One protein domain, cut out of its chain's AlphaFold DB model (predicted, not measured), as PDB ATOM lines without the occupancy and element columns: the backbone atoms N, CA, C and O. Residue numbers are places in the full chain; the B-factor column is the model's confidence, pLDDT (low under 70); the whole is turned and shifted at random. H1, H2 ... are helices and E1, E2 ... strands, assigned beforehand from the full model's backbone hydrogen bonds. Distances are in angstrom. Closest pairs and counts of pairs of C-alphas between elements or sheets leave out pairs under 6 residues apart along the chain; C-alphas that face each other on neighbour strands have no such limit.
ATOM      1  N   ARG A 109     -35.316 -23.926 -31.945       78.06
ATOM      2  CA  ARG A 109     -36.070 -24.862 -31.097       78.06
ATOM      3  C   ARG A 109     -35.161 -25.880 -30.421       78.06
ATOM      4  O   ARG A 109     -35.578 -26.467 -29.423       78.06
ATOM      5  N   ASN A 110     -33.985 -26.132 -30.984       88.69
ATOM      6  CA  ASN A 110     -33.015 -27.091 -30.478       88.69
ATOM      7  C   ASN A 110     -32.424 -26.613 -29.138       88.69
ATOM      8  O   ASN A 110     -31.974 -25.473 -29.063       88.69
ATOM      9  N   PRO A 111     -32.403 -27.455 -28.091       90.19
ATOM     10  CA  PRO A 111     -31.915 -27.056 -26.771       90.19
ATOM     11  C   PRO A 111     -30.380 -27.054 -26.647       90.19
ATOM     12  O   PRO A 111     -29.870 -26.761 -25.570       90.19
ATOM     13  N   GLY A 112     -29.649 -27.448 -27.692       90.50
ATOM     14  CA  GLY A 112     -28.196 -27.547 -27.689       90.50
ATOM     15  C   GLY A 112     -27.489 -26.419 -28.447       90.50
ATOM     16  O   GLY A 112     -27.954 -25.895 -29.467       90.50
ATOM     17  N   THR A 113     -26.281 -26.129 -27.981       91.06
ATOM     18  CA  THR A 113     -25.348 -25.138 -28.515       91.06
ATOM     19  C   THR A 113     -24.362 -25.800 -29.475       91.06
ATOM     20  O   THR A 113     -23.884 -26.905 -29.223       91.06
ATOM     21  N   LYS A 114     -24.051 -25.159 -30.605       88.69
ATOM     22  CA  LYS A 114     -23.073 -25.693 -31.569       88.69
ATOM     23  C   LYS A 114     -21.680 -25.796 -30.944       88.69
ATOM     24  O   LYS A 114     -21.307 -24.943 -30.145       88.69
ATOM     25  N   PHE A 115     -20.884 -26.770 -31.389       84.94
ATOM     26  CA  PHE A 115     -19.502 -26.961 -30.924       84.94
ATOM     27  C   PHE A 115     -18.656 -25.677 -30.986       84.94
ATOM     28  O   PHE A 115     -18.004 -25.313 -30.012       84.94
ATOM     29  N   ILE A 116     -18.727 -24.953 -32.110       82.00
ATOM     30  CA  ILE A 116     -17.987 -23.699 -32.340       82.00
ATOM     31  C   ILE A 116     -18.370 -22.567 -31.372       82.00
ATOM     32  O   ILE A 116     -17.607 -21.627 -31.182       82.00
ATOM     33  N   SER A 117     -19.538 -22.662 -30.739       85.44
ATOM     34  CA  SER A 117     -20.066 -21.649 -29.825       85.44
ATOM     35  C   SER A 117     -19.713 -21.919 -28.354       85.44
ATOM     36  O   SER A 117     -20.010 -21.088 -27.506       85.44
ATOM     37  N   LEU A 118     -19.062 -23.046 -28.030       82.50
ATOM     38  CA  LEU A 118     -18.720 -23.453 -26.653       82.50
ATOM     39  C   LEU A 118     -17.411 -22.833 -26.117       82.50
ATOM     40  O   LEU A 118     -16.862 -23.281 -25.108       82.50
ATOM     41  N   GLY A 119     -16.890 -21.798 -26.779       81.19
ATOM     42  CA  GLY A 119     -15.681 -21.089 -26.360       81.19
ATOM     43  C   GLY A 119     -14.367 -21.761 -26.796       81.19
ATOM     44  O   GLY A 119     -14.362 -22.613 -27.683       81.19
ATOM     45  N   PRO A 120     -13.219 -21.362 -26.213       79.44
ATOM     46  CA  PRO A 120     -11.887 -21.725 -26.716       79.44
ATOM     47  C   PRO A 120     -11.467 -23.170 -26.406       79.44
ATOM     48  O   PRO A 120     -10.588 -23.720 -27.070       79.44
ATOM     49  N   THR A 121     -12.086 -23.803 -25.406       83.25
ATOM     50  CA  THR A 121     -11.778 -25.175 -24.972       83.25
ATOM     51  C   THR A 121     -13.039 -26.049 -24.851       83.25
ATOM     52  O   THR A 121     -13.313 -26.577 -23.773       83.25
ATOM     53  N   PRO A 122     -13.804 -26.274 -25.943       83.25
ATOM     54  CA  PRO A 122     -15.082 -26.996 -25.888       83.25
ATOM     55  C   PRO A 122     -14.962 -28.399 -25.288       83.25
ATOM     56  O   PRO A 122     -15.755 -28.802 -24.450       83.25
ATOM     57  N   LEU A 123     -13.918 -29.142 -25.665       83.62
ATOM     58  CA  LEU A 123     -13.732 -30.530 -25.231       83.62
ATOM     59  C   LEU A 123     -13.560 -30.671 -23.718       83.62
ATOM     60  O   LEU A 123     -13.988 -31.674 -23.163       83.62
ATOM     61  N   ALA A 124     -12.985 -29.667 -23.052       84.81
ATOM     62  CA  ALA A 124     -12.832 -29.683 -21.599       84.81
ATOM     63  C   ALA A 124     -14.184 -29.598 -20.868       84.81
ATOM     64  O   ALA A 124     -14.286 -30.042 -19.732       84.81
ATOM     65  N   GLN A 125     -15.209 -29.039 -21.519       85.31
ATOM     66  CA  GLN A 125     -16.573 -28.942 -20.988       85.31
ATOM     67  C   GLN A 125     -17.443 -30.136 -21.407       85.31
ATOM     68  O   GLN A 125     -18.435 -30.452 -20.758       85.31
ATOM     69  N   LEU A 126     -17.098 -30.781 -22.522       87.94
ATOM     70  CA  LEU A 126     -17.891 -31.855 -23.117       87.94
ATOM     71  C   LEU A 126     -17.459 -33.255 -22.685       87.94
ATOM     72  O   LEU A 126     -18.204 -34.203 -22.934       87.94
ATOM     73  N   VAL A 127     -16.276 -33.400 -22.089       88.44
ATOM     74  CA  VAL A 127     -15.691 -34.691 -21.727       88.44
ATOM     75  C   VAL A 127     -15.312 -34.691 -20.256       88.44
ATOM     76  O   VAL A 127     -14.523 -33.865 -19.802       88.44
ATOM     77  N   ASP A 128     -15.827 -35.675 -19.532       86.88
ATOM     78  CA  ASP A 128     -15.459 -35.924 -18.152       86.88
ATOM     79  C   ASP A 128     -14.032 -36.479 -18.111       86.88
ATOM     80  O   ASP A 128     -13.725 -37.517 -18.704       86.88
ATOM     81  N   SER A 129     -13.138 -35.779 -17.415       87.25
ATOM     82  CA  SER A 129     -11.720 -36.135 -17.357       87.25
ATOM     83  C   SER A 129     -11.462 -37.484 -16.677       87.25
ATOM     84  O   SER A 129     -10.487 -38.155 -17.021       87.25
ATOM     85  N   THR A 130     -12.341 -37.907 -15.767       90.56
ATOM     86  CA  THR A 130     -12.201 -39.130 -14.967       90.56
ATOM     87  C   THR A 130     -12.771 -40.340 -15.698       90.56
ATOM     88  O   THR A 130     -12.111 -41.370 -15.815       90.56
ATOM     89  N   THR A 131     -13.995 -40.223 -16.209       85.94
ATOM     90  CA  THR A 131     -14.715 -41.329 -16.854       85.94
ATOM     91  C   THR A 131     -14.453 -41.412 -18.355       85.94
ATOM     92  O   THR A 131     -14.732 -42.445 -18.962       85.94
ATOM     93  N   GLN A 132     -13.904 -40.350 -18.960       83.81
ATOM     94  CA  GLN A 132     -13.781 -40.180 -20.412       83.81
ATOM     95  C   GLN A 132     -15.133 -40.250 -21.133       83.81
ATOM     96  O   GLN A 132     -15.181 -40.575 -22.317       83.81
ATOM     97  N   MET A 133     -16.237 -39.972 -20.438       83.88
ATOM     98  CA  MET A 133     -17.583 -39.981 -21.006       83.88
ATOM     99  C   MET A 133     -18.030 -38.569 -21.378       83.88
ATOM    100  O   MET A 133     -17.499 -37.577 -20.879       83.88
ATOM    101  N   ASN A 134     -19.029 -38.463 -22.248       89.44
ATOM    102  CA  ASN A 134     -19.620 -37.184 -22.608       89.44
ATOM    103  C   ASN A 134     -20.329 -36.538 -21.402       89.44
ATOM    104  O   ASN A 134     -21.280 -37.098 -20.862       89.44
ATOM    105  N   SER A 135     -19.925 -35.330 -21.021       89.50
ATOM    106  CA  SER A 135     -20.534 -34.566 -19.919       89.50
ATOM    107  C   SER A 135     -21.836 -33.862 -20.316       89.50
ATOM    108  O   SER A 135     -22.605 -33.446 -19.454       89.50
ATOM    109  N   ALA A 136     -22.113 -33.751 -21.617       90.56
ATOM    110  CA  ALA A 136     -23.276 -33.060 -22.170       90.56
ATOM    111  C   ALA A 136     -24.227 -34.014 -22.907       90.56
ATOM    112  O   ALA A 136     -23.810 -35.056 -23.415       90.56
ATOM    113  N   ASP A 137     -25.494 -33.617 -23.029       91.56
ATOM    114  CA  ASP A 137     -26.424 -34.240 -23.976       91.56
ATOM    115  C   ASP A 137     -26.091 -33.790 -25.410       91.56
ATOM    116  O   ASP A 137     -25.859 -32.602 -25.655       91.56
ATOM    117  N   LEU A 138     -26.092 -34.726 -26.362       92.00
ATOM    118  CA  LEU A 138     -25.787 -34.491 -27.777       92.00
ATOM    119  C   LEU A 138     -27.080 -34.473 -28.592       92.00
ATOM    120  O   LEU A 138     -27.858 -35.426 -28.571       92.00
ATOM    121  N   TYR A 139     -27.269 -33.419 -29.373       91.38
ATOM    122  CA  TYR A 139     -28.451 -33.159 -30.185       91.38
ATOM    123  C   TYR A 139     -28.116 -33.056 -31.672       91.38
ATOM    124  O   TYR A 139     -26.980 -32.772 -32.067       91.38
ATOM    125  N   CYS A 140     -29.149 -33.239 -32.500       86.50
ATOM    126  CA  CYS A 140     -29.106 -32.935 -33.929       86.50
ATOM    127  C   CYS A 140     -28.529 -31.525 -34.180       86.50
ATOM    128  O   CYS A 140     -28.860 -30.602 -33.438       86.50
ATOM    129  N   PRO A 141     -27.718 -31.307 -35.230       86.25
ATOM    130  CA  PRO A 141     -27.171 -29.983 -35.541       86.25
ATOM    131  C   PRO A 141     -28.203 -28.973 -36.059       86.25
ATOM    132  O   PRO A 141     -27.954 -27.765 -36.011       86.25
ATOM    133  N   ARG A 142     -29.357 -29.429 -36.559       84.19
ATOM    134  CA  ARG A 142     -30.402 -28.537 -37.076       84.19
ATOM    135  C   ARG A 142     -31.076 -27.755 -35.949       84.19
ATOM    136  O   ARG A 142     -31.563 -28.348 -34.988       84.19
ATOM    137  N   ALA A 143     -31.156 -26.434 -36.112       85.75
ATOM    138  CA  ALA A 143     -31.760 -25.518 -35.142       85.75
ATOM    139  C   ALA A 143     -33.261 -25.776 -34.899       85.75
ATOM    140  O   ALA A 143     -33.769 -25.521 -33.809       85.75
ATOM    141  N   ASP A 144     -33.964 -26.317 -35.892       84.62
ATOM    142  CA  ASP A 144     -35.394 -26.633 -35.848       84.62
ATOM    143  C   ASP A 144     -35.700 -28.093 -35.458       84.62
ATOM    144  O   ASP A 144     -36.865 -28.446 -35.274       84.62
ATOM    145  N   CYS A 145     -34.677 -28.934 -35.275       80.62
ATOM    146  CA  CYS A 145     -34.816 -30.321 -34.829       80.62
ATOM    147  C   CYS A 145     -34.503 -30.444 -33.331       80.62
ATOM    148  O   CYS A 145     -33.584 -29.800 -32.840       80.62
ATOM    149  N   ARG A 146     -35.239 -31.285 -32.593       89.00
ATOM    150  CA  ARG A 146     -35.035 -31.525 -31.145       89.00
ATOM    151  C   ARG A 146     -34.541 -32.938 -30.819       89.00
ATOM    152  O   ARG A 146     -34.528 -33.315 -29.650       89.00
ATOM    153  N   CYS A 147     -34.140 -33.701 -31.834       86.12
ATOM    154  CA  CYS A 147     -33.688 -35.079 -31.679       86.12
ATOM    155  C   CYS A 147     -32.487 -35.154 -30.727       86.12
ATOM    156  O   CYS A 147     -31.421 -34.598 -31.022       86.12
ATOM    157  N   LEU A 148     -32.678 -35.834 -29.596       88.69
ATOM    158  CA  LEU A 148     -31.620 -36.196 -28.658       88.69
ATOM    159  C   LEU A 148     -30.930 -37.455 -29.184       88.69
ATOM    160  O   LEU A 148     -31.543 -38.517 -29.250       88.69
ATOM    161  N   LEU A 149     -29.660 -37.329 -29.550       85.19
ATOM    162  CA  LEU A 149     -28.876 -38.406 -30.151       85.19
ATOM    163  C   LEU A 149     -28.190 -39.257 -29.084       85.19
ATOM    164  O   LEU A 149     -28.221 -40.482 -29.156       85.19
ATOM    165  N   VAL A 150     -27.574 -38.610 -28.091       86.88
ATOM    166  CA  VAL A 150     -26.844 -39.290 -27.014       86.88
ATOM    167  C   VAL A 150     -27.073 -38.546 -25.707       86.88
ATOM    168  O   VAL A 150     -26.923 -37.328 -25.647       86.88
ATOM    169  N   LYS A 151     -27.421 -39.279 -24.649       88.38
ATOM    170  CA  LYS A 151     -27.525 -38.725 -23.294       88.38
ATOM    171  C   LYS A 151     -26.145 -38.529 -22.675       88.38
ATOM    172  O   LYS A 151     -25.216 -39.275 -22.994       88.38
ATOM    173  N   ARG A 152     -26.012 -37.581 -21.746       88.06
ATOM    174  CA  ARG A 152     -24.801 -37.454 -20.915       88.06
ATOM    175  C   ARG A 152     -24.413 -38.799 -20.283       88.06
ATOM    176  O   ARG A 152     -25.284 -39.600 -19.931       88.06
ATOM    177  N   GLY A 153     -23.117 -39.048 -20.148       82.44
ATOM    178  CA  GLY A 153     -22.559 -40.247 -19.525       82.44
ATOM    179  C   GLY A 153     -22.774 -41.543 -20.310       82.44
ATOM    180  O   GLY A 153     -22.667 -42.617 -19.726       82.44
ATOM    181  N   THR A 154     -23.108 -41.473 -21.606       82.88
ATOM    182  CA  THR A 154     -23.446 -42.659 -22.424       82.88
ATOM    183  C   THR A 154     -22.390 -42.988 -23.479       82.88
ATOM    184  O   THR A 154     -22.151 -44.161 -23.756       82.88
ATOM    185  N   ALA A 155     -21.737 -41.981 -24.061       81.88
ATOM    186  CA  ALA A 155     -20.689 -42.149 -25.062       81.88
ATOM    187  C   ALA A 155     -19.315 -41.808 -24.487       81.88
ATOM    188  O   ALA A 155     -19.154 -40.824 -23.769       81.88
ATOM    189  N   LYS A 156     -18.319 -42.617 -24.846       84.19
ATOM    190  CA  LYS A 156     -16.912 -42.375 -24.520       84.19
ATOM    191  C   LYS A 156     -16.320 -41.331 -25.475       84.19
ATOM    192  O   LYS A 156     -16.818 -41.199 -26.588       84.19
ATOM    193  N   PHE A 157     -15.257 -40.638 -25.065       82.19
ATOM    194  CA  PHE A 157     -14.404 -39.767 -25.879       82.19
ATOM    195  C   PHE A 157     -13.097 -40.464 -26.329       82.19
ATOM    196  O   PHE A 157     -12.492 -41.183 -25.540       82.19
ATOM    197  N   VAL A 158     -12.641 -40.240 -27.571       73.94
ATOM    198  CA  VAL A 158     -11.362 -40.685 -28.158       73.94
ATOM    199  C   VAL A 158     -11.011 -39.746 -29.326       73.94
ATOM    200  O   VAL A 158     -11.838 -38.994 -29.848       73.94
ATOM    201  N   GLN A 159      -9.728 -39.777 -29.682       64.56
ATOM    202  CA  GLN A 159      -9.036 -38.948 -30.662       64.56
ATOM    203  C   GLN A 159      -8.443 -39.773 -31.839       64.56
ATOM    204  O   GLN A 159      -7.782 -40.783 -31.611       64.56
ATOM    205  N   SER A 160      -8.683 -39.343 -33.093       51.97
ATOM    206  CA  SER A 160      -8.298 -40.054 -34.338       51.97
ATOM    207  C   SER A 160      -7.246 -39.254 -35.058       51.97
ATOM    208  O   SER A 160      -7.077 -38.058 -34.809       51.97
ATOM    209  N   ARG A 161      -6.551 -39.923 -35.977       43.19
ATOM    210  CA  ARG A 161      -5.548 -39.304 -36.829       43.19
ATOM    211  C   ARG A 161      -6.184 -38.655 -38.073       43.19
ATOM    212  O   ARG A 161      -7.231 -39.115 -38.524       43.19
ATOM    213  N   PRO A 162      -5.545 -37.612 -38.639       39.75
ATOM    214  CA  PRO A 162      -6.053 -36.877 -39.806       39.75
ATOM    215  C   PRO A 162      -6.310 -37.755 -41.044       39.75
ATOM    216  O   PRO A 162      -7.312 -37.569 -41.731       39.75
ATOM    217  N   ASP A 163      -5.458 -38.760 -41.275       40.34
ATOM    218  CA  ASP A 163      -5.512 -39.629 -42.463       40.34
ATOM    219  C   ASP A 163      -6.771 -40.524 -42.531       40.34
ATOM    220  O   ASP A 163      -7.147 -40.980 -43.614       40.34
ATOM    221  N   ASP A 164      -7.439 -40.758 -41.395       43.53
ATOM    222  CA  ASP A 164      -8.653 -41.585 -41.295       43.53
ATOM    223  C   ASP A 164      -9.926 -40.810 -41.694       43.53
ATOM    224  O   ASP A 164     -10.942 -41.405 -42.066       43.53
ATOM    225  N   LEU A 165      -9.878 -39.474 -41.635       43.47
ATOM    226  CA  LEU A 165     -11.044 -38.602 -41.787       43.47
ATOM    227  C   LEU A 165     -11.163 -37.997 -43.189       43.47
ATOM    228  O   LEU A 165     -12.270 -37.945 -43.735       43.47
ATOM    229  N   GLU A 166     -10.039 -37.615 -43.807       41.91
ATOM    230  CA  GLU A 166     -10.025 -37.010 -45.152       41.91
ATOM    231  C   GLU A 166     -10.605 -37.939 -46.229       41.91
ATOM    232  O   GLU A 166     -11.085 -37.485 -47.265       41.91
ATOM    233  N   ARG A 167     -10.626 -39.254 -45.976       40.94
ATOM    234  CA  ARG A 167     -11.150 -40.250 -46.917       40.94
ATOM    235  C   ARG A 167     -12.578 -40.719 -46.615       40.94
ATOM    236  O   ARG A 167     -13.228 -41.245 -47.514       40.94
ATOM    237  N   SER A 168     -13.063 -40.523 -45.386       44.53
ATOM    238  CA  SER A 168     -14.345 -41.073 -44.908       44.53
ATOM    239  C   SER A 168     -15.450 -40.034 -44.737       44.53
ATOM    240  O   SER A 168     -16.622 -40.411 -44.725       44.53
ATOM    241  N   MET A 169     -15.119 -38.745 -44.617       42.91
ATOM    242  CA  MET A 169     -16.111 -37.691 -44.368       42.91
ATOM    243  C   MET A 169     -15.936 -36.417 -45.199       42.91
ATOM    244  O   MET A 169     -16.725 -35.485 -45.026       42.91
ATOM    245  N   ALA A 170     -14.984 -36.383 -46.135       34.91
ATOM    246  CA  ALA A 170     -14.990 -35.359 -47.167       34.91
ATOM    247  C   ALA A 170     -16.348 -35.395 -47.888       34.91
ATOM    248  O   ALA A 170     -16.759 -36.429 -48.426       34.91
ATOM    249  N   THR A 194      -8.974 -32.435 -35.561       31.16
ATOM    250  CA  THR A 194     -10.149 -33.288 -35.781       31.16
ATOM    251  C   THR A 194      -9.884 -34.645 -35.147       31.16
ATOM    252  O   THR A 194      -8.782 -35.179 -35.249       31.16
ATOM    253  N   LEU A 195     -10.853 -35.124 -34.369       32.66
ATOM    254  CA  LEU A 195     -10.707 -36.177 -33.363       32.66
ATOM    255  C   LEU A 195     -11.812 -37.220 -33.610       32.66
ATOM    256  O   LEU A 195     -12.977 -36.850 -33.697       32.66
ATOM    257  N   ALA A 196     -11.455 -38.496 -33.742       29.09
ATOM    258  CA  ALA A 196     -12.341 -39.661 -33.798       29.09
ATOM    259  C   ALA A 196     -11.715 -40.846 -33.011       29.09
ATOM    260  O   ALA A 196     -10.909 -40.599 -32.146       29.09
ATOM    261  N   PHE A 197     -12.083 -42.116 -33.172       30.67
ATOM    262  CA  PHE A 197     -11.709 -43.188 -32.229       30.67
ATOM    263  C   PHE A 197     -10.927 -44.316 -32.950       30.67
ATOM    264  O   PHE A 197     -11.229 -44.565 -34.113       30.67
ATOM    265  N   HIS A 198      -9.920 -44.978 -32.334       35.72
ATOM    266  CA  HIS A 198      -9.014 -45.957 -33.002       35.72
ATOM    267  C   HIS A 198      -8.588 -47.178 -32.148       35.72
ATOM    268  O   HIS A 198      -8.275 -46.981 -30.974       35.72
ATOM    269  N   GLU A 199      -8.482 -48.384 -32.764       39.44
ATOM    270  CA  GLU A 199      -7.258 -49.220 -33.035       39.44
ATOM    271  C   GLU A 199      -7.608 -50.668 -33.481       39.44
ATOM    272  O   GLU A 199      -8.496 -51.260 -32.888       39.44
ATOM    273  N   CYS A 207     -13.102 -54.079 -49.638       39.19
ATOM    274  CA  CYS A 207     -13.943 -52.890 -49.485       39.19
ATOM    275  C   CYS A 207     -14.586 -52.913 -48.089       39.19
ATOM    276  O   CYS A 207     -15.405 -53.791 -47.825       39.19
ATOM    277  N   GLN A 208     -14.202 -51.992 -47.204       51.59
ATOM    278  CA  GLN A 208     -14.848 -51.810 -45.903       51.59
ATOM    279  C   GLN A 208     -16.239 -51.205 -46.135       51.59
ATOM    280  O   GLN A 208     -16.380 -50.183 -46.809       51.59
ATOM    281  N   ALA A 209     -17.280 -51.876 -45.649       65.12
ATOM    282  CA  ALA A 209     -18.662 -51.450 -45.821       65.12
ATOM    283  C   ALA A 209     -19.034 -50.464 -44.699       65.12
ATOM    284  O   ALA A 209     -19.571 -50.844 -43.661       65.12
ATOM    285  N   ILE A 210     -18.722 -49.185 -44.894       66.31
ATOM    286  CA  ILE A 210     -19.054 -48.115 -43.942       66.31
ATOM    287  C   ILE A 210     -20.550 -47.780 -44.038       66.31
ATOM    288  O   ILE A 210     -21.093 -47.628 -45.134       66.31
ATOM    289  N   LYS A 211     -21.219 -47.621 -42.889       62.38
ATOM    290  CA  LYS A 211     -22.568 -47.042 -42.790       62.38
ATOM    291  C   LYS A 211     -22.499 -45.691 -42.090       62.38
ATOM    292  O   LYS A 211     -21.921 -45.578 -41.013       62.38
ATOM    293  N   TYR A 212     -23.117 -44.678 -42.688       74.62
ATOM    294  CA  TYR A 212     -23.224 -43.352 -42.087       74.62
ATOM    295  C   TYR A 212     -24.422 -43.249 -41.147       74.62
ATOM    296  O   TYR A 212     -25.471 -43.846 -41.385       74.62
ATOM    297  N   LEU A 213     -24.256 -42.458 -40.091       72.75
ATOM    298  CA  LEU A 213     -25.298 -42.165 -39.115       72.75
ATOM    299  C   LEU A 213     -26.014 -40.876 -39.504       72.75
ATOM    300  O   LEU A 213     -25.375 -39.895 -39.878       72.75
ATOM    301  N   ILE A 214     -27.336 -40.872 -39.394       75.31
ATOM    302  CA  ILE A 214     -28.195 -39.714 -39.657       75.31
ATOM    303  C   ILE A 214     -29.093 -39.464 -38.445       75.31
ATOM    304  O   ILE A 214     -29.280 -40.340 -37.601       75.31
ATOM    305  N   CYS A 215     -29.646 -38.260 -38.344       73.88
ATOM    306  CA  CYS A 215     -30.659 -37.942 -37.349       73.88
ATOM    307  C   CYS A 215     -31.939 -38.732 -37.644       73.88
ATOM    308  O   CYS A 215     -32.463 -38.634 -38.745       73.88
ATOM    309  N   ALA A 216     -32.468 -39.452 -36.655       69.44
ATOM    310  CA  ALA A 216     -33.671 -40.268 -36.833       69.44
ATOM    311  C   ALA A 216     -34.959 -39.452 -37.066       69.44
ATOM    312  O   ALA A 216     -35.915 -39.985 -37.618       69.44
ATOM    313  N   ASP A 217     -34.991 -38.179 -36.653       62.00
ATOM    314  CA  ASP A 217     -36.203 -37.352 -36.745       62.00
ATOM    315  C   ASP A 217     -36.264 -36.515 -38.028       62.00
ATOM    316  O   ASP A 217     -37.345 -36.234 -38.538       62.00
ATOM    317  N   CYS A 218     -35.114 -36.047 -38.526       66.81
ATOM    318  CA  CYS A 218     -35.056 -35.123 -39.665       66.81
ATOM    319  C   CYS A 218     -34.160 -35.600 -40.811       66.81
ATOM    320  O   CYS A 218     -33.885 -34.817 -41.723       66.81
ATOM    321  N   ASP A 219     -33.660 -36.835 -40.721       68.62
ATOM    322  CA  ASP A 219     -32.770 -37.495 -41.684       68.62
ATOM    323  C   ASP A 219     -31.475 -36.721 -41.996       68.62
ATOM    324  O   ASP A 219     -30.757 -37.025 -42.946       68.62
ATOM    325  N   PHE A 220     -31.132 -35.716 -41.180       73.00
ATOM    326  CA  PHE A 220     -29.933 -34.912 -41.382       73.00
ATOM    327  C   PHE A 220     -28.673 -35.716 -41.054       73.00
ATOM    328  O   PHE A 220     -28.539 -36.253 -39.953       73.00
ATOM    329  N   GLY A 221     -27.709 -35.728 -41.968       68.75
ATOM    330  CA  GLY A 221     -26.395 -36.316 -41.753       68.75
ATOM    331  C   GLY A 221     -25.461 -36.110 -42.952       68.75
ATOM    332  O   GLY A 221     -25.798 -35.356 -43.864       68.75
ATOM    333  N   PRO A 222     -24.279 -36.749 -42.955       73.94
ATOM    334  CA  PRO A 222     -23.836 -37.735 -41.969       73.94
ATOM    335  C   PRO A 222     -23.385 -37.090 -40.649       73.94
ATOM    336  O   PRO A 222     -22.578 -36.166 -40.635       73.94
ATOM    337  N   LEU A 223     -23.892 -37.595 -39.528       75.44
ATOM    338  CA  LEU A 223     -23.499 -37.198 -38.167       75.44
ATOM    339  C   LEU A 223     -22.290 -37.980 -37.652       75.44
ATOM    340  O   LEU A 223     -21.687 -37.622 -36.645       75.44
ATOM    341  N   GLY A 224     -21.978 -39.083 -38.319       74.44
ATOM    342  CA  GLY A 224     -21.077 -40.098 -37.821       74.44
ATOM    343  C   GLY A 224     -21.035 -41.310 -38.738       74.44
ATOM    344  O   GLY A 224     -21.648 -41.303 -39.810       74.44
ATOM    345  N   TRP A 225     -20.343 -42.360 -38.314       69.00
ATOM    346  CA  TRP A 225     -20.202 -43.592 -39.078       69.00
ATOM    347  C   TRP A 225     -20.024 -44.819 -38.184       69.00
ATOM    348  O   TRP A 225     -19.760 -44.730 -36.988       69.00
ATOM    349  N   HIS A 226     -20.182 -45.979 -38.801       70.12
ATOM    350  CA  HIS A 226     -19.901 -47.286 -38.235       70.12
ATOM    351  C   HIS A 226     -19.304 -48.164 -39.335       70.12
ATOM    352  O   HIS A 226     -19.865 -48.243 -40.435       70.12
ATOM    353  N   ASP A 227     -18.177 -48.815 -39.055       71.75
ATOM    354  CA  ASP A 227     -17.652 -49.852 -39.940       71.75
ATOM    355  C   ASP A 227     -18.423 -51.146 -39.688       71.75
ATOM    356  O   ASP A 227     -18.421 -51.684 -38.582       71.75
ATOM    357  N   THR A 228     -19.114 -51.640 -40.715       64.88
ATOM    358  CA  THR A 228     -19.839 -52.906 -40.588       64.88
ATOM    359  C   THR A 228     -18.918 -54.117 -40.679       64.88
ATOM    360  O   THR A 228     -19.367 -55.227 -40.406       64.88
ATOM    361  N   GLU A 229     -17.663 -53.942 -41.105       68.44
ATOM    362  CA  GLU A 229     -16.708 -55.026 -41.371       68.44
ATOM    363  C   GLU A 229     -17.271 -56.069 -42.364       68.44
ATOM    364  O   GLU A 229     -16.866 -57.231 -42.383       68.44
ATOM    365  N   GLY A 230     -18.235 -55.656 -43.200       63.50
ATOM    366  CA  GLY A 230     -18.949 -56.525 -44.137       63.50
ATOM    367  C   GLY A 230     -20.177 -57.244 -43.561       63.50
ATOM    368  O   GLY A 230     -20.760 -58.068 -44.263       63.50
ATOM    369  N   ARG A 231     -20.592 -56.942 -42.323       63.28
ATOM    370  CA  ARG A 231     -21.795 -57.496 -41.678       63.28
ATOM    371  C   ARG A 231     -23.075 -56.770 -42.104       63.28
ATOM    372  O   ARG A 231     -23.107 -55.543 -42.222       63.28
ATOM    373  N   ASP A 232     -24.173 -57.510 -42.269       64.31
ATOM    374  CA  ASP A 232     -25.492 -56.906 -42.490       64.31
ATOM    375  C   ASP A 232     -26.268 -56.743 -41.180       64.31
ATOM    376  O   ASP A 232     -27.029 -57.609 -40.751       64.31
ATOM    377  N   LEU A 233     -26.117 -55.560 -40.584       62.69
ATOM    378  CA  LEU A 233     -26.836 -55.170 -39.369       62.69
ATOM    379  C   LEU A 233     -28.365 -55.319 -39.464       62.69
ATOM    380  O   LEU A 233     -29.010 -55.522 -38.440       62.69
ATOM    381  N   GLY A 234     -28.960 -55.184 -40.655       60.59
ATOM    382  CA  GLY A 234     -30.410 -55.313 -40.816       60.59
ATOM    383  C   GLY A 234     -30.882 -56.750 -40.607       60.59
ATOM    384  O   GLY A 234     -31.908 -56.977 -39.970       60.59
ATOM    385  N   VAL A 235     -30.097 -57.712 -41.095       62.84
ATOM    386  CA  VAL A 235     -30.354 -59.149 -40.933       62.84
ATOM    387  C   VAL A 235     -30.138 -59.574 -39.484       62.84
ATOM    388  O   VAL A 235     -30.968 -60.286 -38.929       62.84
ATOM    389  N   GLU A 236     -29.073 -59.087 -38.850       64.75
ATOM    390  CA  GLU A 236     -28.759 -59.414 -37.454       64.75
ATOM    391  C   GLU A 236     -29.852 -58.908 -36.496       64.75
ATOM    392  O   GLU A 236     -30.328 -59.655 -35.647       64.75
ATOM    393  N   VAL A 237     -30.335 -57.672 -36.684       63.06
ATOM    394  CA  VAL A 237     -31.448 -57.122 -35.887       63.06
ATOM    395  C   VAL A 237     -32.758 -57.882 -36.134       63.06
ATOM    396  O   VAL A 237     -33.547 -58.065 -35.206       63.06
ATOM    397  N   ALA A 238     -33.012 -58.331 -37.366       59.66
ATOM    398  CA  ALA A 238     -34.195 -59.134 -37.676       59.66
ATOM    399  C   ALA A 238     -34.157 -60.499 -36.965       59.66
ATOM    400  O   ALA A 238     -35.139 -60.870 -36.326       59.66
ATOM    401  N   GLN A 239     -33.013 -61.187 -36.995       64.62
ATOM    402  CA  GLN A 239     -32.806 -62.471 -36.312       64.62
ATOM    403  C   GLN A 239     -32.932 -62.349 -34.782       64.62
ATOM    404  O   GLN A 239     -33.514 -63.220 -34.133       64.62
ATOM    405  N   GLU A 240     -32.449 -61.243 -34.202       64.56
ATOM    406  CA  GLU A 240     -32.607 -60.933 -32.773       64.56
ATOM    407  C   GLU A 240     -34.085 -60.739 -32.389       64.56
ATOM    408  O   GLU A 240     -34.554 -61.317 -31.406       64.56
ATOM    409  N   ASN A 241     -34.840 -59.965 -33.179       62.47
ATOM    410  CA  ASN A 241     -36.274 -59.750 -32.950       62.47
ATOM    411  C   ASN A 241     -37.095 -61.048 -33.066       62.47
ATOM    412  O   ASN A 241     -38.177 -61.144 -32.486       62.47
ATOM    413  N   GLU A 242     -36.583 -62.045 -33.791       75.19
ATOM    414  CA  GLU A 242     -37.178 -63.375 -33.953       75.19
ATOM    415  C   GLU A 242     -36.795 -64.361 -32.825       75.19
ATOM    416  O   GLU A 242     -37.220 -65.517 -32.842       75.19
ATOM    417  N   GLY A 243     -36.052 -63.915 -31.801       57.31
ATOM    418  CA  GLY A 243     -35.817 -64.675 -30.566       57.31
ATOM    419  C   GLY A 243     -34.669 -65.687 -30.621       57.31
ATOM    420  O   GLY A 243     -34.533 -66.506 -29.711       57.31
ATOM    421  N   GLN A 244     -33.815 -65.637 -31.647       58.16
ATOM    422  CA  GLN A 244     -32.582 -66.427 -31.702       58.16
ATOM    423  C   GLN A 244     -31.491 -65.720 -30.881       58.16
ATOM    424  O   GLN A 244     -30.773 -64.856 -31.375       58.16
ATOM    425  N   THR A 245     -31.382 -66.035 -29.587       52.03
ATOM    426  CA  THR A 245     -30.410 -65.380 -28.698       52.03
ATOM    427  C   THR A 245     -28.970 -65.796 -29.001       52.03
ATOM    428  O   THR A 245     -28.604 -66.959 -28.826       52.03
ATOM    429  N   ARG A 252     -19.420 -53.456 -31.596       65.00
ATOM    430  CA  ARG A 252     -19.961 -52.538 -32.622       65.00
ATOM    431  C   ARG A 252     -19.774 -51.091 -32.166       65.00
ATOM    432  O   ARG A 252     -20.479 -50.637 -31.269       65.00
ATOM    433  N   GLU A 253     -18.827 -50.383 -32.772       69.62
ATOM    434  CA  GLU A 253     -18.526 -48.988 -32.435       69.62
ATOM    435  C   GLU A 253     -19.250 -48.031 -33.383       69.62
ATOM    436  O   GLU A 253     -19.082 -48.099 -34.599       69.62
ATOM    437  N   PHE A 254     -20.067 -47.140 -32.828       75.75
ATOM    438  CA  PHE A 254     -20.738 -46.076 -33.569       75.75
ATOM    439  C   PHE A 254     -20.061 -44.756 -33.224       75.75
ATOM    440  O   PHE A 254     -20.034 -44.364 -32.057       75.75
ATOM    441  N   LEU A 255     -19.511 -44.084 -34.228       77.19
ATOM    442  CA  LEU A 255     -18.737 -42.862 -34.050       77.19
ATOM    443  C   LEU A 255     -19.566 -41.665 -34.480       77.19
ATOM    444  O   LEU A 255     -20.172 -41.696 -35.546       77.19
ATOM    445  N   LEU A 256     -19.581 -40.614 -33.665       80.88
ATOM    446  CA  LEU A 256     -20.220 -39.339 -33.979       80.88
ATOM    447  C   LEU A 256     -19.166 -38.234 -34.044       80.88
ATOM    448  O   LEU A 256     -18.287 -38.153 -33.187       80.88
ATOM    449  N   ALA A 257     -19.273 -37.373 -35.053       81.50
ATOM    450  CA  ALA A 257     -18.349 -36.269 -35.271       81.50
ATOM    451  C   ALA A 257     -18.721 -35.076 -34.379       81.50
ATOM    452  O   ALA A 257     -19.818 -34.527 -34.492       81.50
ATOM    453  N   VAL A 258     -17.814 -34.683 -33.481       80.75
ATOM    454  CA  VAL A 258     -18.094 -33.689 -32.427       80.75
ATOM    455  C   VAL A 258     -18.440 -32.292 -32.959       80.75
ATOM    456  O   VAL A 258     -19.223 -31.551 -32.379       80.75
ATOM    457  N   ASP A 259     -17.899 -31.929 -34.109       77.88
ATOM    458  CA  ASP A 259     -18.134 -30.656 -34.783       77.88
ATOM    459  C   ASP A 259     -19.483 -30.594 -35.523       77.88
ATOM    460  O   ASP A 259     -19.936 -29.511 -35.896       77.88
ATOM    461  N   ARG A 260     -20.166 -31.735 -35.698       80.12
ATOM    462  CA  ARG A 260     -21.448 -31.833 -36.420       80.12
ATOM    463  C   ARG A 260     -22.663 -31.978 -35.510       80.12
ATOM    464  O   ARG A 260     -23.734 -32.347 -35.990       80.12
ATOM    465  N   LEU A 261     -22.521 -31.696 -34.218       86.50
ATOM    466  CA  LEU A 261     -23.585 -31.839 -33.224       86.50
ATOM    467  C   LEU A 261     -23.833 -30.537 -32.459       86.50
ATOM    468  O   LEU A 261     -23.046 -29.587 -32.493       86.50
ATOM    469  N   ARG A 262     -24.958 -30.517 -31.749       93.19
ATOM    470  CA  ARG A 262     -25.276 -29.515 -30.732       93.19
ATOM    471  C   ARG A 262     -25.182 -30.148 -29.348       93.19
ATOM    472  O   ARG A 262     -25.466 -31.330 -29.188       93.19
ATOM    473  N   TYR A 263     -24.813 -29.358 -28.353       93.31
ATOM    474  CA  TYR A 263     -24.519 -29.818 -27.003       93.31
ATOM    475  C   TYR A 263     -25.321 -29.038 -25.985       93.31
ATOM    476  O   TYR A 263     -25.310 -27.808 -25.994       93.31
ATOM    477  N   ARG A 264     -25.982 -29.749 -25.081       94.19
ATOM    478  CA  ARG A 264     -26.567 -29.142 -23.892       94.19
ATOM    479  C   ARG A 264     -25.748 -29.555 -22.681       94.19
ATOM    480  O   ARG A 264     -25.832 -30.700 -22.236       94.19
ATOM    481  N   ILE A 265     -24.958 -28.610 -22.185       89.50
ATOM    482  CA  ILE A 265     -24.292 -28.718 -20.890       89.50
ATOM    483  C   ILE A 265     -25.375 -28.463 -19.843       89.50
ATOM    484  O   ILE A 265     -26.118 -27.488 -19.942       89.50
ATOM    485  N   VAL A 266     -25.545 -29.402 -18.921       78.56
ATOM    486  CA  VAL A 266     -26.475 -29.245 -17.803       78.56
ATOM    487  C   VAL A 266     -25.626 -28.786 -16.632       78.56
ATOM    488  O   VAL A 266     -24.805 -29.572 -16.164       78.56
ATOM    489  N   ASP A 267     -25.790 -27.533 -16.217       63.38
ATOM    490  CA  ASP A 267     -25.218 -27.055 -14.959       63.38
ATOM    491  C   ASP A 267     -25.864 -27.842 -13.805       63.38
ATOM    492  O   ASP A 267     -27.067 -28.130 -13.852       63.38
ATOM    493  N   GLU A 268     -25.055 -28.268 -12.833       51.75
ATOM    494  CA  GLU A 268     -25.528 -28.974 -11.628       51.75
ATOM    495  C   GLU A 268     -26.420 -28.102 -10.738       51.75
ATOM    496  O   GLU A 268     -26.126 -26.892 -10.582       51.75
TER     497      GLU A 268
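Overview. This is residues 109 to 170, 194 to 199, 207 to 245 and 252 to 268 of the 268 residues of the protein "BQ5605_C005g03487 protein" of Microbotryum silenes-dioicae (UniProt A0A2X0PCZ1). With little regular structure, loops connect a small three-stranded sheet, E2 - E1 - E5, with a separate strand hairpin, E3 and E4; H1 and H2 lie toward opposite ends. Residues 237 to 243, of which 237 to 241 belong to H2, stick out. The 124 printed residues include H1 E1 E2 E3 E4 H2 E5 in order, class mixed, only 31 residues in named elements; both sheets are antiparallel. The whole is compact, radius of gyration of the C-alphas 15.7 A, spans 45 by 33 by 30 A.

Arrangement. Look first at E1, residues 137 to 139, between edge strands E2, 148 to 150, and E5, 262 to 264; N 138 and O 150 are 2.8 A apart, N 137 and O 264 3.0 A, within hydrogen-bond range. E1 and E2 form a hairpin. H1, residues 122 to 126, only just on this sheet with 5 pairs of C-alphas within 10 A, only grazes it. E3, 210 to 213, and E4, 224 to 227, form a hairpin; N 211 and O 226 are 2.9 A apart. H2, residues 233 to 241, is apart from E3. In H1 and H2 every O i to N i+4 pair is within range.

Along the chain. Find C-alpha 122 at (-15.082, -26.996, -25.888), where H1 begins; E5 ends at C-alpha 264, (-26.567, -29.142, -23.892). H2 spans 12.3 A, E4 10.6 A.

Size, cuts and confidence. Cuts after residues 170, 199 and 245 leave C-alpha gaps of 12.5 A, 18.1 A and 17.0 A. Fifty residues have pLDDT under 70, among them 159 to 170.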